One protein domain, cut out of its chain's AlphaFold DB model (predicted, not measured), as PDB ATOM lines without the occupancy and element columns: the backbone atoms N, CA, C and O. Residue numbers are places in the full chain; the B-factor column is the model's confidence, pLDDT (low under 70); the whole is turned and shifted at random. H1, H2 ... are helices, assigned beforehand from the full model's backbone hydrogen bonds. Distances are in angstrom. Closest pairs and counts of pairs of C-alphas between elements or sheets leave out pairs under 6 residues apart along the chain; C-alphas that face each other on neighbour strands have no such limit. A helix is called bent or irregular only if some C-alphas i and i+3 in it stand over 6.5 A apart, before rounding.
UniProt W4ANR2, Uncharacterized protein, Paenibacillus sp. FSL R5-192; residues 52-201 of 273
ATOM      1  N   LYS A  52      18.432 -39.016 -25.604       75.44
ATOM      2  CA  LYS A  52      16.963 -38.891 -25.558       75.44
ATOM      3  C   LYS A  52      16.425 -39.068 -24.132       75.44
ATOM      4  O   LYS A  52      15.583 -38.285 -23.698       75.44
ATOM      5  N   GLU A  53      16.977 -40.021 -23.385       77.00
ATOM      6  CA  GLU A  53      16.631 -40.274 -21.981       77.00
ATOM      7  C   GLU A  53      16.971 -39.085 -21.084       77.00
ATOM      8  O   GLU A  53      16.120 -38.591 -20.347       77.00
ATOM      9  N   LYS A  54      18.189 -38.542 -21.200       75.94
ATOM     10  CA  LYS A  54      18.613 -37.376 -20.417       75.94
ATOM     11  C   LYS A  54      17.739 -36.151 -20.710       75.94
ATOM     12  O   LYS A  54      17.348 -35.441 -19.786       75.94
ATOM     13  N   LYS A  55      17.349 -35.946 -21.973       76.50
ATOM     14  CA  LYS A  55      16.383 -34.903 -22.372       76.50
ATOM     15  C   LYS A  55      15.004 -35.120 -21.738       76.50
ATOM     16  O   LYS A  55      14.386 -34.145 -21.307       76.50
ATOM     17  N   LEU A  56      14.529 -36.364 -21.651       80.25
ATOM     18  CA  LEU A  56      13.270 -36.698 -20.979       80.25
ATOM     19  C   LEU A  56      13.344 -36.409 -19.474       80.25
ATOM     20  O   LEU A  56      12.470 -35.711 -18.961       80.25
ATOM     21  N   TYR A  57      14.409 -36.842 -18.790       79.88
ATOM     22  CA  TYR A  57      14.605 -36.578 -17.359       79.88
ATOM     23  C   TYR A  57      14.593 -35.082 -17.038       79.88
ATOM     24  O   TYR A  57      13.939 -34.658 -16.088       79.88
ATOM     25  N   VAL A  58      15.247 -34.258 -17.861       80.56
ATOM     26  CA  VAL A  58      15.231 -32.793 -17.702       80.56
ATOM     27  C   VAL A  58      13.823 -32.226 -17.851       80.56
ATOM     28  O   VAL A  58      13.433 -31.354 -17.075       80.56
ATOM     29  N   ARG A  59      13.045 -32.700 -18.834       82.12
ATOM     30  CA  ARG A  59      11.655 -32.257 -19.025       82.12
ATOM     31  C   ARG A  59      10.776 -32.651 -17.843       82.12
ATOM     32  O   ARG A  59      10.039 -31.804 -17.351       82.12
ATOM     33  N   MET A  60      10.894 -33.890 -17.365       83.88
ATOM     34  CA  MET A  60      10.165 -34.369 -16.187       83.88
ATOM     35  C   MET A  60      10.532 -33.569 -14.938       83.88
ATOM     36  O   MET A  60       9.646 -33.147 -14.203       83.88
ATOM     37  N   PHE A  61      11.819 -33.288 -14.727       84.19
ATOM     38  CA  PHE A  61      12.269 -32.478 -13.599       84.19
ATOM     39  C   PHE A  61      11.740 -31.041 -13.675       84.19
ATOM     40  O   PHE A  61      11.207 -30.537 -12.693       84.19
ATOM     41  N   LYS A  62      11.812 -30.388 -14.845       84.44
ATOM     42  CA  LYS A  62      11.230 -29.047 -15.050       84.44
ATOM     43  C   LYS A  62       9.723 -29.038 -14.788       84.44
ATOM     44  O   LYS A  62       9.232 -28.131 -14.125       84.44
ATOM     45  N   PHE A  63       9.005 -30.053 -15.268       88.44
ATOM     46  CA  PHE A  63       7.580 -30.221 -14.991       88.44
ATOM     47  C   PHE A  63       7.317 -30.355 -13.488       88.44
ATOM     48  O   PHE A  63       6.471 -29.648 -12.952       88.44
ATOM     49  N   PHE A  64       8.082 -31.203 -12.799       88.31
ATOM     50  CA  PHE A  64       7.945 -31.429 -11.363       88.31
ATOM     51  C   PHE A  64       8.245 -30.171 -10.536       88.31
ATOM     52  O   PHE A  64       7.510 -29.867  -9.601       88.31
ATOM     53  N   MET A  65       9.262 -29.389 -10.913       87.12
ATOM     54  CA  MET A  65       9.563 -28.104 -10.268       87.12
ATOM     55  C   MET A  65       8.439 -27.084 -10.474       87.12
ATOM     56  O   MET A  65       8.023 -26.441  -9.512       87.12
ATOM     57  N   ASN A  66       7.905 -26.972 -11.695       89.06
ATOM     58  CA  ASN A  66       6.750 -26.114 -11.975       89.06
ATOM     59  C   ASN A  66       5.514 -26.563 -11.184       89.06
ATOM     60  O   ASN A  66       4.777 -25.729 -10.668       89.06
ATOM     61  N   PHE A  67       5.313 -27.875 -11.054       92.00
ATOM     62  CA  PHE A  67       4.246 -28.459 -10.253       92.00
ATOM     63  C   PHE A  67       4.388 -28.108  -8.764       92.00
ATOM     64  O   PHE A  67       3.458 -27.533  -8.200       92.00
ATOM     65  N   ILE A  68       5.546 -28.350  -8.140       89.62
ATOM     66  CA  ILE A  68       5.783 -27.974  -6.734       89.62
ATOM     67  C   ILE A  68       5.549 -26.476  -6.532       89.62
ATOM     68  O   ILE A  68       4.844 -26.079  -5.606       89.62
ATOM     69  N   PHE A  69       6.104 -25.647  -7.419       90.56
ATOM     70  CA  PHE A  69       5.925 -24.200  -7.358       90.56
ATOM     71  C   PHE A  69       4.443 -23.809  -7.442       90.56
ATOM     72  O   PHE A  69       3.975 -23.015  -6.630       90.56
ATOM     73  N   SER A  70       3.675 -24.423  -8.349       92.75
ATOM     74  CA  SER A  70       2.239 -24.152  -8.491       92.75
ATOM     75  C   SER A  70       1.418 -24.527  -7.254       92.75
ATOM     76  O   SER A  70       0.514 -23.782  -6.870       92.75
ATOM     77  N   VAL A  71       1.763 -25.632  -6.583       91.69
ATOM     78  CA  VAL A  71       1.112 -26.049  -5.334       91.69
ATOM     79  C   VAL A  71       1.425 -25.055  -4.216       91.69
ATOM     80  O   VAL A  71       0.506 -24.608  -3.534       91.69
ATOM     81  N   LEU A  72       2.689 -24.643  -4.068       90.94
ATOM     82  CA  LEU A  72       3.083 -23.630  -3.082       90.94
ATOM     83  C   LEU A  72       2.360 -22.298  -3.320       90.94
ATOM     84  O   LEU A  72       1.801 -21.729  -2.383       90.94
ATOM     85  N   CYS A  73       2.303 -21.831  -4.570       92.00
ATOM     86  CA  CYS A  73       1.545 -20.635  -4.932       92.00
ATOM     87  C   CYS A  73       0.050 -20.788  -4.631       92.00
ATOM     88  O   CYS A  73      -0.544 -19.869  -4.077       92.00
ATOM     89  N   SER A  74      -0.548 -21.942  -4.930       93.25
ATOM     90  CA  SER A  74      -1.960 -22.212  -4.626       93.25
ATOM     91  C   SER A  74      -2.238 -22.120  -3.126       93.25
ATOM     92  O   SER A  74      -3.204 -21.478  -2.727       93.25
ATOM     93  N   CYS A  75      -1.370 -22.692  -2.287       90.56
ATOM     94  CA  CYS A  75      -1.482 -22.587  -0.832       90.56
ATOM     95  C   CYS A  75      -1.379 -21.132  -0.347       90.56
ATOM     96  O   CYS A  75      -2.171 -20.712   0.494       90.56
ATOM     97  N   LEU A  76      -0.449 -20.344  -0.898       92.56
ATOM     98  CA  LEU A  76      -0.329 -18.919  -0.572       92.56
ATOM     99  C   LEU A  76      -1.573 -18.125  -0.990       92.56
ATOM    100  O   LEU A  76      -2.032 -17.274  -0.231       92.56
ATOM    101  N   ILE A  77      -2.144 -18.424  -2.160       94.31
ATOM    102  CA  ILE A  77      -3.385 -17.798  -2.631       94.31
ATOM    103  C   ILE A  77      -4.551 -18.159  -1.709       94.31
ATOM    104  O   ILE A  77      -5.338 -17.275  -1.393       94.31
ATOM    105  N   ILE A  78      -4.653 -19.408  -1.240       92.12
ATOM    106  CA  ILE A  78      -5.681 -19.815  -0.264       92.12
ATOM    107  C   ILE A  78      -5.579 -18.968   1.003       92.12
ATOM    108  O   ILE A  78      -6.580 -18.401   1.428       92.12
ATOM    109  N   ILE A  79      -4.376 -18.849   1.576       91.06
ATOM    110  CA  ILE A  79      -4.147 -18.038   2.781       91.06
ATOM    111  C   ILE A  79      -4.552 -16.585   2.513       91.06
ATOM    112  O   ILE A  79      -5.354 -16.019   3.247       91.06
ATOM    113  N   PHE A  80      -4.061 -15.999   1.419       94.31
ATOM    114  CA  PHE A  80      -4.359 -14.616   1.058       94.31
ATOM    115  C   PHE A  80      -5.862 -14.369   0.849       94.31
ATOM    116  O   PHE A  80      -6.411 -13.411   1.387       94.31
ATOM    117  N   PHE A  81      -6.542 -15.241   0.103       95.12
ATOM    118  CA  PHE A  81      -7.977 -15.144  -0.169       95.12
ATOM    119  C   PHE A  81      -8.839 -15.336   1.076       95.12
ATOM    120  O   PHE A  81      -9.898 -14.713   1.183       95.12
ATOM    121  N   TYR A  82      -8.389 -16.173   2.011       91.38
ATOM    122  CA  TYR A  82      -9.058 -16.367   3.291       91.38
ATOM    123  C   TYR A  82      -8.976 -15.106   4.156       91.38
ATOM    124  O   TYR A  82     -10.003 -14.646   4.655       91.38
ATOM    125  N   GLU A  83      -7.794 -14.489   4.252       92.69
ATOM    126  CA  GLU A  83      -7.581 -13.250   5.017       92.69
ATOM    127  C   GLU A  83      -8.428 -12.082   4.492       92.69
ATOM    128  O   GLU A  83      -9.071 -11.373   5.268       92.69
ATOM    129  N   ILE A  84      -8.503 -11.905   3.168       93.75
ATOM    130  CA  ILE A  84      -9.336 -10.848   2.563       93.75
ATOM    131  C   ILE A  84     -10.832 -11.195   2.527       93.75
ATOM    132  O   ILE A  84     -11.627 -10.376   2.066       93.75
ATOM    133  N   LYS A  85     -11.215 -12.399   2.973       91.88
ATOM    134  CA  LYS A  85     -12.586 -12.929   2.935       91.88
ATOM    135  C   LYS A  85     -13.220 -12.799   1.551       91.88
ATOM    136  O   LYS A  85     -14.241 -12.132   1.374       91.88
ATOM    137  N   ILE A  86     -12.577 -13.410   0.556       92.19
ATOM    138  CA  ILE A  86     -13.045 -13.358  -0.832       92.19
ATOM    139  C   ILE A  86     -14.508 -13.824  -0.939       92.19
ATOM    140  O   ILE A  86     -14.895 -14.838  -0.361       92.19
ATOM    141  N   SER A  87     -15.330 -13.082  -1.682       91.69
ATOM    142  CA  SER A  87     -16.727 -13.453  -1.929       91.69
ATOM    143  C   SER A  87     -16.851 -14.395  -3.128       91.69
ATOM    144  O   SER A  87     -16.062 -14.307  -4.076       91.69
ATOM    145  N   SER A  88     -17.890 -15.236  -3.151       90.06
ATOM    146  CA  SER A  88     -18.181 -16.099  -4.307       90.06
ATOM    147  C   SER A  88     -18.341 -15.323  -5.613       90.06
ATOM    148  O   SER A  88     -17.910 -15.791  -6.664       90.06
ATOM    149  N   SER A  89     -18.871 -14.096  -5.565       93.00
ATOM    150  CA  SER A  89     -18.962 -13.214  -6.736       93.00
ATOM    151  C   SER A  89     -17.598 -12.963  -7.388       93.00
ATOM    152  O   SER A  89     -17.483 -13.014  -8.610       93.00
ATOM    153  N   ILE A  90     -16.545 -12.744  -6.589       92.81
ATOM    154  CA  ILE A  90     -15.181 -12.553  -7.104       92.81
ATOM    155  C   ILE A  90     -14.660 -13.846  -7.740       92.81
ATOM    156  O   ILE A  90     -14.063 -13.799  -8.816       92.81
ATOM    157  N   VAL A  91     -14.936 -15.005  -7.137       94.00
ATOM    158  CA  VAL A  91     -14.560 -16.312  -7.703       94.00
ATOM    159  C   VAL A  91     -15.215 -16.538  -9.069       94.00
ATOM    160  O   VAL A  91     -14.547 -16.992 -10.000       94.00
ATOM    161  N   TYR A  92     -16.484 -16.150  -9.240       94.31
ATOM    162  CA  TYR A  92     -17.151 -16.211 -10.542       94.31
ATOM    163  C   TYR A  92     -16.500 -15.292 -11.583       94.31
ATOM    164  O   TYR A  92     -16.348 -15.701 -12.735       94.31
ATOM    165  N   TYR A  93     -16.049 -14.090 -11.206       95.31
ATOM    166  CA  TYR A  93     -15.283 -13.235 -12.121       95.31
ATOM    167  C   TYR A  93     -13.944 -13.864 -12.522       95.31
ATOM    168  O   TYR A  93     -13.575 -13.795 -13.695       95.31
ATOM    169  N   ILE A  94     -13.244 -14.533 -11.599       95.75
ATOM    170  CA  ILE A  94     -12.008 -15.277 -11.902       95.75
ATOM    171  C   ILE A  94     -12.294 -16.427 -12.884       95.75
ATOM    172  O   ILE A  94     -11.539 -16.633 -13.838       95.75
ATOM    173  N   LEU A  95     -13.405 -17.150 -12.705       95.12
ATOM    174  CA  LEU A  95     -13.829 -18.216 -13.617       95.12
ATOM    175  C   LEU A  95     -14.113 -17.677 -15.024       95.12
ATOM    176  O   LEU A  95     -13.568 -18.187 -16.004       95.12
ATOM    177  N   TRP A  96     -14.912 -16.613 -15.131       96.25
ATOM    178  CA  TRP A  96     -15.183 -15.956 -16.411       96.25
ATOM    179  C   TRP A  96     -13.907 -15.418 -17.056       96.25
ATOM    180  O   TRP A  96     -13.711 -15.598 -18.258       96.25
ATOM    181  N   GLY A  97     -13.002 -14.832 -16.269       95.56
ATOM    182  CA  GLY A  97     -11.677 -14.410 -16.722       95.56
ATOM    183  C   GLY A  97     -10.864 -15.573 -17.291       95.56
ATOM    184  O   GLY A  97     -10.270 -15.450 -18.361       95.56
ATOM    185  N   THR A  98     -10.900 -16.735 -16.638       94.56
ATOM    186  CA  THR A  98     -10.217 -17.957 -17.090       94.56
ATOM    187  C   THR A  98     -10.787 -18.453 -18.416       94.56
ATOM    188  O   THR A  98     -10.030 -18.675 -19.359       94.56
ATOM    189  N   ILE A  99     -12.113 -18.577 -18.520       95.44
ATOM    190  CA  ILE A  99     -12.796 -19.068 -19.726       95.44
ATOM    191  C   ILE A  99     -12.556 -18.118 -20.902       95.44
ATOM    192  O   ILE A  99     -12.139 -18.549 -21.976       95.44
ATOM    193  N   THR A 100     -12.781 -16.819 -20.703       96.00
ATOM    194  CA  THR A 100     -12.631 -15.812 -21.764       96.00
ATOM    195  C   THR A 100     -11.191 -15.723 -22.256       96.00
ATOM    196  O   THR A 100     -10.951 -15.788 -23.463       96.00
ATOM    197  N   SER A 101     -10.217 -15.658 -21.345       95.25
ATOM    198  CA  SER A 101      -8.800 -15.645 -21.719       95.25
ATOM    199  C   SER A 101      -8.373 -16.939 -22.416       95.25
ATOM    200  O   SER A 101      -7.653 -16.872 -23.410       95.25
ATOM    201  N   TYR A 102      -8.869 -18.103 -21.986       93.81
ATOM    202  CA  TYR A 102      -8.589 -19.379 -22.647       93.81
ATOM    203  C   TYR A 102      -9.108 -19.412 -24.088       93.81
ATOM    204  O   TYR A 102      -8.370 -19.782 -25.002       93.81
ATOM    205  N   VAL A 103     -10.345 -18.957 -24.316       93.81
ATOM    206  CA  VAL A 103     -10.941 -18.867 -25.660       93.81
ATOM    207  C   VAL A 103     -10.112 -17.951 -26.562       93.81
ATOM    208  O   VAL A 103      -9.807 -18.321 -27.697       93.81
ATOM    209  N   VAL A 104      -9.682 -16.791 -26.056       92.81
ATOM    210  CA  VAL A 104      -8.818 -15.864 -26.807       92.81
ATOM    211  C   VAL A 104      -7.470 -16.511 -27.142       92.81
ATOM    212  O   VAL A 104      -7.004 -16.400 -28.275       92.81
ATOM    213  N   LEU A 105      -6.852 -17.226 -26.201       92.50
ATOM    214  CA  LEU A 105      -5.566 -17.895 -26.416       92.50
ATOM    215  C   LEU A 105      -5.660 -19.060 -27.404       92.50
ATOM    216  O   LEU A 105      -4.760 -19.218 -28.232       92.50
ATOM    217  N   ILE A 106      -6.744 -19.842 -27.369       90.25
ATOM    218  CA  ILE A 106      -7.012 -20.879 -28.377       90.25
ATOM    219  C   ILE A 106      -7.190 -20.236 -29.744       90.25
ATOM    220  O   ILE A 106      -6.565 -20.678 -30.706       90.25
ATOM    221  N   TYR A 107      -8.008 -19.186 -29.832       90.25
ATOM    222  CA  TYR A 107      -8.239 -18.469 -31.081       90.25
ATOM    223  C   TYR A 107      -6.912 -17.979 -31.678       90.25
ATOM    224  O   TYR A 107      -6.583 -18.273 -32.828       90.25
ATOM    225  N   VAL A 108      -6.083 -17.326 -30.864       88.44
ATOM    226  CA  VAL A 108      -4.740 -16.896 -31.263       88.44
ATOM    227  C   VAL A 108      -3.877 -18.090 -31.676       88.44
ATOM    228  O   VAL A 108      -3.157 -18.003 -32.662       88.44
ATOM    229  N   SER A 109      -3.921 -19.214 -30.969       85.88
ATOM    230  CA  SER A 109      -3.047 -20.358 -31.266       85.88
ATOM    231  C   SER A 109      -3.453 -21.119 -32.532       85.88
ATOM    232  O   SER A 109      -2.581 -21.606 -33.250       85.88
ATOM    233  N   TYR A 110      -4.752 -21.204 -32.829       84.12
ATOM    234  CA  TYR A 110      -5.284 -22.008 -33.930       84.12
ATOM    235  C   TYR A 110      -5.226 -21.286 -35.282       84.12
ATOM    236  O   TYR A 110      -4.866 -21.878 -36.301       84.12
ATOM    237  N   PHE A 111      -5.552 -19.991 -35.316       82.94
ATOM    238  CA  PHE A 111      -5.601 -19.244 -36.571       82.94
ATOM    239  C   PHE A 111      -4.214 -18.756 -36.997       82.94
ATOM    240  O   PHE A 111      -3.497 -18.133 -36.217       82.94
ATOM    241  N   LYS A 112      -3.835 -18.980 -38.265       75.25
ATOM    242  CA  LYS A 112      -2.554 -18.489 -38.816       75.25
ATOM    243  C   LYS A 112      -2.467 -16.959 -38.806       75.25
ATOM    244  O   LYS A 112      -1.417 -16.430 -38.460       75.25
ATOM    245  N   ILE A 113      -3.569 -16.292 -39.149       78.31
ATOM    246  CA  ILE A 113      -3.741 -14.837 -39.102       78.31
ATOM    247  C   ILE A 113      -4.898 -14.567 -38.144       78.31
ATOM    248  O   ILE A 113      -6.025 -14.979 -38.418       78.31
ATOM    249  N   ASP A 114      -4.616 -13.920 -37.020       81.50
ATOM    250  CA  ASP A 114      -5.621 -13.552 -36.022       81.50
ATOM    251  C   ASP A 114      -5.975 -12.053 -36.088       81.50
ATOM    252  O   ASP A 114      -5.441 -11.290 -36.895       81.50
ATOM    253  N   VAL A 115      -6.917 -11.614 -35.253       78.88
ATOM    254  CA  VAL A 115      -7.334 -10.202 -35.178       78.88
ATOM    255  C   VAL A 115      -6.176  -9.288 -34.763       78.88
ATOM    256  O   VAL A 115      -6.065  -8.171 -35.267       78.88
ATOM    257  N   PHE A 116      -5.270  -9.762 -33.905       81.56
ATOM    258  CA  PHE A 116      -4.112  -8.978 -33.485       81.56
ATOM    259  C   PHE A 116      -3.096  -8.802 -34.620       81.56
ATOM    260  O   PHE A 116      -2.442  -7.766 -34.661       81.56
ATOM    261  N   ASP A 117      -3.000  -9.743 -35.570       75.00
ATOM    262  CA  ASP A 117      -2.178  -9.581 -36.784       75.00
ATOM    263  C   ASP A 117      -2.653  -8.417 -37.660       75.00
ATOM    264  O   ASP A 117      -1.853  -7.824 -38.378       75.00
ATOM    265  N   ARG A 118      -3.951  -8.088 -37.614       78.12
ATOM    266  CA  ARG A 118      -4.538  -6.995 -38.405       78.12
ATOM    267  C   ARG A 118      -4.456  -5.644 -37.704       78.12
ATOM    268  O   ARG A 118      -4.391  -4.622 -38.376       78.12
ATOM    269  N   LEU A 119      -4.505  -5.638 -36.371       83.50
ATOM    270  CA  LEU A 119      -4.638  -4.415 -35.573       83.50
ATOM    271  C   LEU A 119      -3.320  -3.919 -34.969       83.50
ATOM    272  O   LEU A 119      -3.228  -2.744 -34.623       83.50
ATOM    273  N   LEU A 120      -2.315  -4.787 -34.801       84.56
ATOM    274  CA  LEU A 120      -1.095  -4.456 -34.066       84.56
ATOM    275  C   LEU A 120       0.180  -4.730 -34.879       84.56
ATOM    276  O   LEU A 120       0.283  -5.754 -35.557       84.56
ATOM    277  N   PRO A 121       1.219  -3.886 -34.733       78.94
ATOM    278  CA  PRO A 121       2.568  -4.214 -35.187       78.94
ATOM    279  C   PRO A 121       3.094  -5.504 -34.532       78.94
ATOM    280  O   PRO A 121       2.793  -5.784 -33.368       78.94
ATOM    281  N   LYS A 122       3.958  -6.257 -35.237       72.12
ATOM    282  CA  LYS A 122       4.488  -7.568 -34.789       72.12
ATOM    283  C   LYS A 122       5.038  -7.575 -33.351       72.12
ATOM    284  O   LYS A 122       4.777  -8.523 -32.615       72.12
ATOM    285  N   ALA A 123       5.781  -6.542 -32.945       72.38
ATOM    286  CA  ALA A 123       6.361  -6.458 -31.599       72.38
ATOM    287  C   ALA A 123       5.285  -6.308 -30.508       72.38
ATOM    288  O   ALA A 123       5.307  -7.020 -29.505       72.38
ATOM    289  N   ASN A 124       4.293  -5.448 -30.746       82.00
ATOM    290  CA  ASN A 124       3.205  -5.198 -29.801       82.00
ATOM    291  C   ASN A 124       2.277  -6.409 -29.689       82.00
ATOM    292  O   ASN A 124       1.769  -6.697 -28.610       82.00
ATOM    293  N   LYS A 125       2.104  -7.160 -30.781       82.88
ATOM    294  CA  LYS A 125       1.294  -8.378 -30.799       82.88
ATOM    295  C   LYS A 125       1.784  -9.424 -29.797       82.88
ATOM    296  O   LYS A 125       0.984  -9.942 -29.021       82.88
ATOM    297  N   PHE A 126       3.087  -9.717 -29.799       83.81
ATOM    298  CA  PHE A 126       3.664 -10.672 -28.852       83.81
ATOM    299  C   PHE A 126       3.443 -10.211 -27.411       83.81
ATOM    300  O   PHE A 126       2.955 -10.988 -26.600       83.81
ATOM    301  N   ILE A 127       3.704  -8.932 -27.125       86.81
ATOM    302  CA  ILE A 127       3.518  -8.345 -25.792       86.81
ATOM    303  C   ILE A 127       2.062  -8.485 -25.328       86.81
ATOM    304  O   ILE A 127       1.817  -8.985 -24.234       86.81
ATOM    305  N   VAL A 128       1.091  -8.100 -26.160       89.56
ATOM    306  CA  VAL A 128      -0.340  -8.166 -25.819       89.56
ATOM    307  C   VAL A 128      -0.776  -9.603 -25.544       89.56
ATOM    308  O   VAL A 128      -1.425  -9.871 -24.534       89.56
ATOM    309  N   VAL A 129      -0.382 -10.554 -26.393       90.38
ATOM    310  CA  VAL A 129      -0.722 -11.968 -26.190       90.38
ATOM    311  C   VAL A 129      -0.020 -12.547 -24.960       90.38
ATOM    312  O   VAL A 129      -0.627 -13.329 -24.231       90.38
ATOM    313  N   SER A 130       1.217 -12.136 -24.673       90.31
ATOM    314  CA  SER A 130       1.907 -12.497 -23.433       90.31
ATOM    315  C   SER A 130       1.192 -11.952 -22.196       90.31
ATOM    316  O   SER A 130       1.072 -12.682 -21.219       90.31
ATOM    317  N   ILE A 131       0.666 -10.724 -22.236       93.56
ATOM    318  CA  ILE A 131      -0.132 -10.156 -21.135       93.56
ATOM    319  C   ILE A 131      -1.407 -10.976 -20.918       93.56
ATOM    320  O   ILE A 131      -1.694 -11.360 -19.787       93.56
ATOM    321  N   ILE A 132      -2.135 -11.306 -21.991       94.19
ATOM    322  CA  ILE A 132      -3.335 -12.158 -21.913       94.19
ATOM    323  C   ILE A 132      -2.980 -13.536 -21.343       94.19
ATOM    324  O   ILE A 132      -3.719 -14.074 -20.524       94.19
ATOM    325  N   PHE A 133      -1.836 -14.100 -21.736       95.00
ATOM    326  CA  PHE A 133      -1.363 -15.382 -21.224       95.00
ATOM    327  C   PHE A 133      -1.002 -15.329 -19.733       95.00
ATOM    328  O   PHE A 133      -1.395 -16.219 -18.983       95.00
ATOM    329  N   ILE A 134      -0.322 -14.276 -19.275       95.06
ATOM    330  CA  ILE A 134      -0.019 -14.068 -17.849       95.06
ATOM    331  C   ILE A 134      -1.314 -13.895 -17.048       95.06
ATOM    332  O   ILE A 134      -1.472 -14.514 -15.997       95.06
ATOM    333  N   PHE A 135      -2.262 -13.109 -17.564       96.00
ATOM    334  CA  PHE A 135      -3.582 -12.947 -16.960       96.00
ATOM    335  C   PHE A 135      -4.336 -14.282 -16.872       96.00
ATOM    336  O   PHE A 135      -4.903 -14.598 -15.826       96.00
ATOM    337  N   HIS A 136      -4.289 -15.095 -17.933       95.56
ATOM    338  CA  HIS A 136      -4.878 -16.431 -17.957       95.56
ATOM    339  C   HIS A 136      -4.272 -17.341 -16.887       95.56
ATOM    340  O   HIS A 136      -5.021 -17.954 -16.133       95.56
ATOM    341  N   ILE A 137      -2.938 -17.393 -16.776       94.81
ATOM    342  CA  ILE A 137      -2.243 -18.158 -15.730       94.81
ATOM    343  C   ILE A 137      -2.703 -17.690 -14.347       94.81
ATOM    344  O   ILE A 137      -3.079 -18.518 -13.521       94.81
ATOM    345  N   GLY A 138      -2.721 -16.376 -14.103       93.81
ATOM    346  CA  GLY A 138      -3.186 -15.813 -12.835       93.81
ATOM    347  C   GLY A 138      -4.600 -16.280 -12.488       93.81
ATOM    348  O   GLY A 138      -4.818 -16.834 -11.417       93.81
ATOM    349  N   CYS A 139      -5.548 -16.146 -13.418       95.06
ATOM    350  CA  CYS A 139      -6.930 -16.569 -13.189       95.06
ATOM    351  C   CYS A 139      -7.055 -18.087 -12.990       95.06
ATOM    352  O   CYS A 139      -7.722 -18.530 -12.054       95.06
ATOM    353  N   LEU A 140      -6.375 -18.878 -13.826       94.69
ATOM    354  CA  LEU A 140      -6.409 -20.339 -13.795       94.69
ATOM    355  C   LEU A 140      -5.946 -20.869 -12.433       94.69
ATOM    356  O   LEU A 140      -6.662 -21.635 -11.792       94.69
ATOM    357  N   PHE A 141      -4.787 -20.410 -11.953       94.06
ATOM    358  CA  PHE A 141      -4.235 -20.844 -10.668       94.06
ATOM    359  C   PHE A 141      -4.923 -20.200  -9.455       94.06
ATOM    360  O   PHE A 141      -4.792 -20.722  -8.351       94.06
ATOM    361  N   SER A 142      -5.692 -19.121  -9.627       94.19
ATOM    362  CA  SER A 142      -6.495 -18.525  -8.550       94.19
ATOM    363  C   SER A 142      -7.894 -19.129  -8.406       94.19
ATOM    364  O   SER A 142      -8.461 -19.054  -7.318       94.19
ATOM    365  N   PHE A 143      -8.461 -19.734  -9.455       93.12
ATOM    366  CA  PHE A 143      -9.851 -20.205  -9.441       93.12
ATOM    367  C   PHE A 143     -10.125 -21.247  -8.348       93.12
ATOM    368  O   PHE A 143     -11.015 -21.047  -7.526       93.12
ATOM    369  N   ILE A 144      -9.352 -22.338  -8.304       92.19
ATOM    370  CA  ILE A 144      -9.565 -23.419  -7.327       92.19
ATOM    371  C   ILE A 144      -9.296 -22.960  -5.889       92.19
ATOM    372  O   ILE A 144     -10.165 -23.180  -5.045       92.19
ATOM    373  N   PRO A 145      -8.167 -22.285  -5.584       92.38
ATOM    374  CA  PRO A 145      -7.980 -21.624  -4.295       92.38
ATOM    375  C   PRO A 145      -9.161 -20.745  -3.871       92.38
ATOM    376  O   PRO A 145      -9.650 -20.880  -2.753       92.38
ATOM    377  N   GLY A 146      -9.649 -19.882  -4.768       92.50
ATOM    378  CA  GLY A 146     -10.783 -18.997  -4.501       92.50
ATOM    379  C   GLY A 146     -12.069 -19.758  -4.222       92.50
ATOM    380  O   GLY A 146     -12.746 -19.463  -3.242       92.50
ATOM    381  N   PHE A 147     -12.371 -20.772  -5.030       91.81
ATOM    382  CA  PHE A 147     -13.544 -21.622  -4.851       91.81
ATOM    383  C   PHE A 147     -13.531 -22.350  -3.502       91.81
ATOM    384  O   PHE A 147     -14.538 -22.350  -2.794       91.81
ATOM    385  N   LEU A 148     -12.387 -22.921  -3.112       90.44
ATOM    386  CA  LEU A 148     -12.235 -23.594  -1.820       90.44
ATOM    387  C   LEU A 148     -12.449 -22.624  -0.654       90.44
ATOM    388  O   LEU A 148     -13.217 -22.927   0.256       90.44
ATOM    389  N   VAL A 149     -11.818 -21.447  -0.694       90.81
ATOM    390  CA  VAL A 149     -11.959 -20.435   0.362       90.81
ATOM    391  C   VAL A 149     -13.392 -19.920   0.460       90.81
ATOM    392  O   VAL A 149     -13.941 -19.884   1.558       90.81
ATOM    393  N   ALA A 150     -14.012 -19.552  -0.664       89.94
ATOM    394  CA  ALA A 150     -15.388 -19.063  -0.678       89.94
ATOM    395  C   ALA A 150     -16.351 -20.113  -0.108       89.94
ATOM    396  O   ALA A 150     -17.179 -19.793   0.741       89.94
ATOM    397  N   THR A 151     -16.156 -21.386  -0.472       86.75
ATOM    398  CA  THR A 151     -16.931 -22.495   0.094       86.75
ATOM    399  C   THR A 151     -16.722 -22.607   1.604       86.75
ATOM    400  O   THR A 151     -17.698 -22.754   2.330       86.75
ATOM    401  N   ILE A 152     -15.489 -22.512   2.112       85.19
ATOM    402  CA  ILE A 152     -15.204 -22.576   3.560       85.19
ATOM    403  C   ILE A 152     -15.886 -21.425   4.314       85.19
ATOM    404  O   ILE A 152     -16.481 -21.655   5.366       85.19
ATOM    405  N   LEU A 153     -15.822 -20.205   3.775       85.38
ATOM    406  CA  LEU A 153     -16.414 -19.015   4.391       85.38
ATOM    407  C   LEU A 153     -17.951 -19.056   4.383       85.38
ATOM    408  O   LEU A 153     -18.572 -18.655   5.366       85.38
ATOM    409  N   GLU A 154     -18.563 -19.546   3.302       82.56
ATOM    410  CA  GLU A 154     -20.024 -19.617   3.153       82.56
ATOM    411  C   GLU A 154     -20.651 -20.813   3.862       82.56
ATOM    412  O   GLU A 154     -21.726 -20.692   4.446       82.56
ATOM    413  N   SER A 155     -19.988 -21.970   3.835       68.00
ATOM    414  CA  SER A 155     -20.556 -23.220   4.354       68.00
ATOM    415  C   SER A 155     -20.681 -23.265   5.876       68.00
ATOM    416  O   SER A 155     -21.164 -24.271   6.390       68.00
ATOM    417  N   GLN A 156     -20.242 -22.222   6.601       55.69
ATOM    418  CA  GLN A 156     -20.063 -22.257   8.057       55.69
ATOM    419  C   GLN A 156     -19.484 -23.607   8.488       55.69
ATOM    420  O   GLN A 156     -19.971 -24.193   9.453       55.69
ATOM    421  N   LEU A 157     -18.528 -24.143   7.708       53.53
ATOM    422  CA  LEU A 157     -17.994 -25.484   7.898       53.53
ATOM    423  C   LEU A 157     -17.498 -25.533   9.336       53.53
ATOM    424  O   LEU A 157     -16.458 -24.960   9.668       53.53
ATOM    425  N   SER A 158     -18.299 -26.138  10.215       48.25
ATOM    426  CA  SER A 158     -17.984 -26.257  11.624       48.25
ATOM    427  C   SER A 158     -16.945 -27.355  11.687       48.25
ATOM    428  O   SER A 158     -17.251 -28.518  11.953       48.25
ATOM    429  N   ILE A 159     -15.717 -27.001  11.322       54.66
ATOM    430  CA  ILE A 159     -14.551 -27.830  11.525       54.66
ATOM    431  C   ILE A 159     -14.489 -27.989  13.035       54.66
ATOM    432  O   ILE A 159     -14.088 -27.085  13.764       54.66
ATOM    433  N   ASN A 160     -15.020 -29.106  13.519       52.53
ATOM    434  CA  ASN A 160     -15.049 -29.385  14.933       52.53
ATOM    435  C   ASN A 160     -13.613 -29.743  15.314       52.53
ATOM    436  O   ASN A 160     -13.189 -30.890  15.179       52.53
ATOM    437  N   PHE A 161     -12.844 -28.736  15.731       55.59
ATOM    438  CA  PHE A 161     -11.426 -28.859  16.082       55.59
ATOM    439  C   PHE A 161     -11.167 -29.894  17.191       55.59
ATOM    440  O   PHE A 161     -10.032 -30.318  17.381       55.59
ATOM    441  N   ASN A 162     -12.222 -30.345  17.877       59.59
ATOM    442  CA  ASN A 162     -12.170 -31.406  18.876       59.59
ATOM    443  C   ASN A 162     -12.027 -32.819  18.280       59.59
ATOM    444  O   ASN A 162     -11.700 -33.745  19.018       59.59
ATOM    445  N   ILE A 163     -12.239 -33.012  16.970       69.25
ATOM    446  CA  ILE A 163     -12.085 -34.310  16.292       69.25
ATOM    447  C   ILE A 163     -10.915 -34.219  15.307       69.25
ATOM    448  O   ILE A 163     -11.074 -33.906  14.126       69.25
ATOM    449  N   ILE A 164      -9.715 -34.511  15.814       71.00
ATOM    450  CA  ILE A 164      -8.439 -34.441  15.080       71.00
ATOM    451  C   ILE A 164      -8.491 -35.231  13.758       71.00
ATOM    452  O   ILE A 164      -7.946 -34.785  12.749       71.00
ATOM    453  N   GLU A 165      -9.190 -36.368  13.729       72.44
ATOM    454  CA  GLU A 165      -9.329 -37.211  12.534       72.44
ATOM    455  C   GLU A 165     -10.114 -36.529  11.400       72.44
ATOM    456  O   GLU A 165      -9.713 -36.606  10.238       72.44
ATOM    457  N   GLN A 166     -11.197 -35.808  11.719       69.88
ATOM    458  CA  GLN A 166     -12.005 -35.092  10.721       69.88
ATOM    459  C   GLN A 166     -11.268 -33.873  10.159       69.88
ATOM    460  O   GLN A 166     -11.343 -33.595   8.957       69.88
ATOM    461  N   LEU A 167     -10.508 -33.178  11.009       71.12
ATOM    462  CA  LEU A 167      -9.641 -32.077  10.598       71.12
ATOM    463  C   LEU A 167      -8.538 -32.570   9.648       71.12
ATOM    464  O   LEU A 167      -8.366 -32.012   8.563       71.12
ATOM    465  N   LEU A 168      -7.833 -33.644  10.018       74.31
ATOM    466  CA  LEU A 168      -6.793 -34.249   9.182       74.31
ATOM    467  C   LEU A 168      -7.354 -34.742   7.845       74.31
ATOM    468  O   LEU A 168      -6.770 -34.454   6.802       74.31
ATOM    469  N   GLY A 169      -8.503 -35.424   7.859       76.19
ATOM    470  CA  GLY A 169      -9.166 -35.886   6.638       76.19
ATOM    471  C   GLY A 169      -9.503 -34.738   5.682       76.19
ATOM    472  O   GLY A 169      -9.233 -34.831   4.484       76.19
ATOM    473  N   SER A 170     -10.006 -33.623   6.216       76.31
ATOM    474  CA  SER A 170     -10.355 -32.435   5.425       76.31
ATOM    475  C   SER A 170      -9.122 -31.760   4.813       76.31
ATOM    476  O   SER A 170      -9.123 -31.428   3.628       76.31
ATOM    477  N   ILE A 171      -8.038 -31.617   5.584       81.06
ATOM    478  CA  ILE A 171      -6.771 -31.053   5.092       81.06
ATOM    479  C   ILE A 171      -6.180 -31.928   3.981       81.06
ATOM    480  O   ILE A 171      -5.762 -31.410   2.945       81.06
ATOM    481  N   ILE A 172      -6.176 -33.253   4.166       83.19
ATOM    482  CA  ILE A 172      -5.671 -34.196   3.160       83.19
ATOM    483  C   ILE A 172      -6.506 -34.115   1.877       83.19
ATOM    484  O   ILE A 172      -5.938 -34.058   0.786       83.19
ATOM    485  N   ALA A 173      -7.836 -34.054   1.983       82.38
ATOM    486  CA  ALA A 173      -8.723 -33.934   0.827       82.38
ATOM    487  C   ALA A 173      -8.492 -32.629   0.043       82.38
ATOM    488  O   ALA A 173      -8.415 -32.651  -1.191       82.38
ATOM    489  N   ILE A 174      -8.315 -31.504   0.744       84.50
ATOM    490  CA  ILE A 174      -7.971 -30.211   0.134       84.50
ATOM    491  C   ILE A 174      -6.624 -30.305  -0.587       84.50
ATOM    492  O   ILE A 174      -6.522 -29.930  -1.756       84.50
ATOM    493  N   LEU A 175      -5.604 -30.861   0.069       85.94
ATOM    494  CA  LEU A 175      -4.265 -30.994  -0.504       85.94
ATOM    495  C   LEU A 175      -4.259 -31.895  -1.751       85.94
ATOM    496  O   LEU A 175      -3.631 -31.548  -2.753       85.94
ATOM    497  N   LEU A 176      -4.988 -33.015  -1.724       87.19
ATOM    498  CA  LEU A 176      -5.156 -33.906  -2.877       87.19
ATOM    499  C   LEU A 176      -5.875 -33.211  -4.036       87.19
ATOM    500  O   LEU A 176      -5.438 -33.332  -5.180       87.19
ATOM    501  N   THR A 177      -6.926 -32.441  -3.748       87.69
ATOM    502  CA  THR A 177      -7.671 -31.677  -4.762       87.69
ATOM    503  C   THR A 177      -6.771 -30.634  -5.425       87.69
ATOM    504  O   THR A 177      -6.661 -30.595  -6.651       87.69
ATOM    505  N   ILE A 178      -6.054 -29.840  -4.624       90.56
ATOM    506  CA  ILE A 178      -5.090 -28.842  -5.111       90.56
ATOM    507  C   ILE A 178      -3.996 -29.515  -5.942       90.56
ATOM    508  O   ILE A 178      -3.623 -29.007  -6.997       90.56
ATOM    509  N   THR A 179      -3.489 -30.661  -5.491       90.19
ATOM    510  CA  THR A 179      -2.455 -31.425  -6.198       90.19
ATOM    511  C   THR A 179      -2.951 -31.895  -7.561       90.19
ATOM    512  O   THR A 179      -2.311 -31.613  -8.573       90.19
ATOM    513  N   PHE A 180      -4.102 -32.567  -7.608       90.44
ATOM    514  CA  PHE A 180      -4.652 -33.101  -8.850       90.44
ATOM    515  C   PHE A 180      -4.919 -31.993  -9.873       90.44
ATOM    516  O   PHE A 180      -4.502 -32.097 -11.027       90.44
ATOM    517  N   VAL A 181      -5.540 -30.891  -9.444       90.94
ATOM    518  CA  VAL A 181      -5.875 -29.801 -10.365       90.94
ATOM    519  C   VAL A 181      -4.628 -29.048 -10.846       90.94
ATOM    520  O   VAL A 181      -4.526 -28.735 -12.035       90.94
ATOM    521  N   ASN A 182      -3.632 -28.828  -9.982       92.44
ATOM    522  CA  ASN A 182      -2.383 -28.180 -10.389       92.44
ATOM    523  C   ASN A 182      -1.617 -28.971 -11.455       92.44
ATOM    524  O   ASN A 182      -1.034 -28.362 -12.351       92.44
ATOM    525  N   ILE A 183      -1.654 -30.310 -11.426       93.12
ATOM    526  CA  ILE A 183      -1.053 -31.135 -12.489       93.12
ATOM    527  C   ILE A 183      -1.681 -30.790 -13.846       93.12
ATOM    528  O   ILE A 183      -0.961 -30.532 -14.815       93.12
ATOM    529  N   CYS A 184      -3.014 -30.733 -13.912       92.50
ATOM    530  CA  CYS A 184      -3.737 -30.377 -15.131       92.50
ATOM    531  C   CYS A 184      -3.422 -28.944 -15.581       92.50
ATOM    532  O   CYS A 184      -3.151 -28.712 -16.760       92.50
ATOM    533  N   PHE A 185      -3.404 -27.982 -14.656       93.88
ATOM    534  CA  PHE A 185      -3.154 -26.574 -14.977       93.88
ATOM    535  C   PHE A 185      -1.724 -26.318 -15.455       93.88
ATOM    536  O   PHE A 185      -1.521 -25.580 -16.423       93.88
ATOM    537  N   VAL A 186      -0.725 -26.972 -14.855       94.00
ATOM    538  CA  VAL A 186       0.667 -26.904 -15.321       94.00
ATOM    539  C   VAL A 186       0.795 -27.502 -16.722       94.00
ATOM    540  O   VAL A 186       1.428 -26.892 -17.586       94.00
ATOM    541  N   ALA A 187       0.161 -28.648 -16.988       92.56
ATOM    542  CA  ALA A 187       0.167 -29.261 -18.317       92.56
ATOM    543  C   ALA A 187      -0.467 -28.343 -19.381       92.56
ATOM    544  O   ALA A 187       0.151 -28.094 -20.420       92.56
ATOM    545  N   LEU A 188      -1.644 -27.774 -19.093       92.00
ATOM    546  CA  LEU A 188      -2.329 -26.817 -19.973       92.00
ATOM    547  C   LEU A 188      -1.486 -25.559 -20.228       92.00
ATOM    548  O   LEU A 188      -1.383 -25.095 -21.368       92.00
ATOM    549  N   THR A 189      -0.835 -25.034 -19.189       92.94
ATOM    550  CA  THR A 189       0.033 -23.853 -19.286       92.94
ATOM    551  C   THR A 189       1.237 -24.130 -20.182       92.94
ATOM    552  O   THR A 189       1.538 -23.336 -21.073       92.94
ATOM    553  N   ILE A 190       1.904 -25.276 -20.006       91.06
ATOM    554  CA  ILE A 190       3.045 -25.677 -20.840       91.06
ATOM    555  C   ILE A 190       2.607 -25.860 -22.295       91.06
ATOM    556  O   ILE A 190       3.265 -25.346 -23.201       91.06
ATOM    557  N   GLN A 191       1.488 -26.545 -22.537       91.00
ATOM    558  CA  GLN A 191       0.967 -26.745 -23.888       91.00
ATOM    559  C   GLN A 191       0.686 -25.405 -24.578       91.00
ATOM    560  O   GLN A 191       1.197 -25.159 -25.673       91.00
ATOM    561  N   THR A 192      -0.046 -24.512 -23.916       89.62
ATOM    562  CA  THR A 192      -0.389 -23.190 -24.460       89.62
ATOM    563  C   THR A 192       0.868 -22.354 -24.711       89.62
ATOM    564  O   THR A 192       1.044 -21.816 -25.804       89.62
ATOM    565  N   ALA A 193       1.812 -22.330 -23.764       90.06
ATOM    566  CA  ALA A 193       3.091 -21.640 -23.930       90.06
ATOM    567  C   ALA A 193       3.868 -22.151 -25.151       90.06
ATOM    568  O   ALA A 193       4.377 -21.354 -25.937       90.06
ATOM    569  N   THR A 194       3.939 -23.473 -25.354       88.00
ATOM    570  CA  THR A 194       4.647 -24.038 -26.512       88.00
ATOM    571  C   THR A 194       3.994 -23.665 -27.842       88.00
ATOM    572  O   THR A 194       4.710 -23.393 -28.805       88.00
ATOM    573  N   GLN A 195       2.661 -23.605 -27.911       87.50
ATOM    574  CA  GLN A 195       1.940 -23.190 -29.118       87.50
ATOM    575  C   GLN A 195       2.148 -21.703 -29.421       87.50
ATOM    576  O   GLN A 195       2.473 -21.349 -30.556       87.50
ATOM    577  N   LEU A 196       2.052 -20.842 -28.405       87.06
ATOM    578  CA  LEU A 196       2.306 -19.409 -28.549       87.06
ATOM    579  C   LEU A 196       3.752 -19.133 -28.961       87.06
ATOM    580  O   LEU A 196       3.982 -18.374 -29.901       87.06
ATOM    581  N   LEU A 197       4.724 -19.787 -28.319       84.75
ATOM    582  CA  LEU A 197       6.130 -19.665 -28.696       84.75
ATOM    583  C   LEU A 197       6.335 -20.080 -30.149       84.75
ATOM    584  O   LEU A 197       6.919 -19.314 -30.900       84.75
ATOM    585  N   LYS A 198       5.788 -21.218 -30.592       82.06
ATOM    586  CA  LYS A 198       5.851 -21.624 -32.009       82.06
ATOM    587  C   LYS A 198       5.220 -20.589 -32.942       82.06
ATOM    588  O   LYS A 198       5.754 -20.334 -34.020       82.06
ATOM    589  N   LYS A 199       4.100 -19.976 -32.549       81.88
ATOM    590  CA  LYS A 199       3.422 -18.968 -33.371       81.88
ATOM    591  C   LYS A 199       4.219 -17.669 -33.484       81.88
ATOM    592  O   LYS A 199       4.273 -17.112 -34.576       81.88
ATOM    593  N   TYR A 200       4.819 -17.199 -32.398       79.94
ATOM    594  CA  TYR A 200       5.486 -15.895 -32.345       79.94
ATOM    595  C   TYR A 200       7.002 -15.953 -32.479       79.94
ATOM    596  O   TYR A 200       7.641 -14.902 -32.535       79.94
ATOM    597  N   ASN A 201       7.591 -17.147 -32.553       76.19
ATOM    598  CA  ASN A 201       9.021 -17.267 -32.767       76.19
ATOM    599  C   ASN A 201       9.398 -16.597 -34.094       76.19
ATOM    600  O   ASN A 201       8.825 -16.889 -35.149       76.19
TER     601      ASN A 201
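What this domain is: This is residues 52 to 201 of the 273 residues of an uncharacterized protein of Paenibacillus sp. FSL R5-192 (UniProt W4ANR2). The longest helix, H5, is crossed as an X by H1, whose residues 52 to 62 stick out; H2 and the bent helix H4 run lengthwise on one side of H5. H2, H4a and H5 form a loose up-and-down bundle, each helix or arm running against the one before, with short H3 at one end. The printed part has 150 residues with five named helices, H1 to H5 in chain order, and no named strand: all helix. It is loose, with a radius of gyration of the C-alphas of 18.7 A, and flat, spanning 61 by 44 by 20 A.

Where its parts are: Find C-alpha 164 at (-8.439, -34.441, 15.080); from there H5 runs 52.8 A to C-alpha 200 at (5.486, -15.895, -32.345). H1, residues 52 to 83, covers 46.8 A from C-alpha 52 at (16.963, -38.891, -25.558). H2 is residues 88 to 110, 32.8 A; H3 is residues 115 to 119, 6.4 A. H4, residues 122 to 154, was assigned as one helix by its hydrogen bonds but is bent, with C-alphas 141 and 144 6.8 A apart; its arms are H4a, 122 to 141, 28.9 A, and H4b, 144 to 154, 15.3 A.

How they stand to each other: Start at H5: its residues 178 to 186 touch residues 63 to 74 of H1 at a steep tilt of 56 degrees, closest C-alphas Phe 67 and Ile 183, 6.3 A. H4a touches H5 at a shallow tilt of 13 degrees, opposite ways, closest C-alphas Phe 126 and Tyr 200, 6.5 A. H2 touches H4a, closest C-alphas Thr 98 and Cys 139, 5.3 A. H4b and H5, a helical hairpin, only just touch, with 3 pairs of C-alphas within 8 A, closest Ile 144 and Ile 178, 7.4 A. H3 is close to but not clearly touching H4a, closest C-alphas Phe 116 and Lys 125, 6.1 A. Every O i to N i+4 pair is within hydrogen-bond range in H1, H2, H3, H4a and H4b; in H5, 32 of 33 are.

The domain as a whole: The two farthest C-alphas, Arg 118 and Asn 162, are 62.7 A apart. The printed part has no cut; the link from H4 to H5 is short, and the others are tight. Look for pLDDT under 70 at residues 155 to 163 and 166.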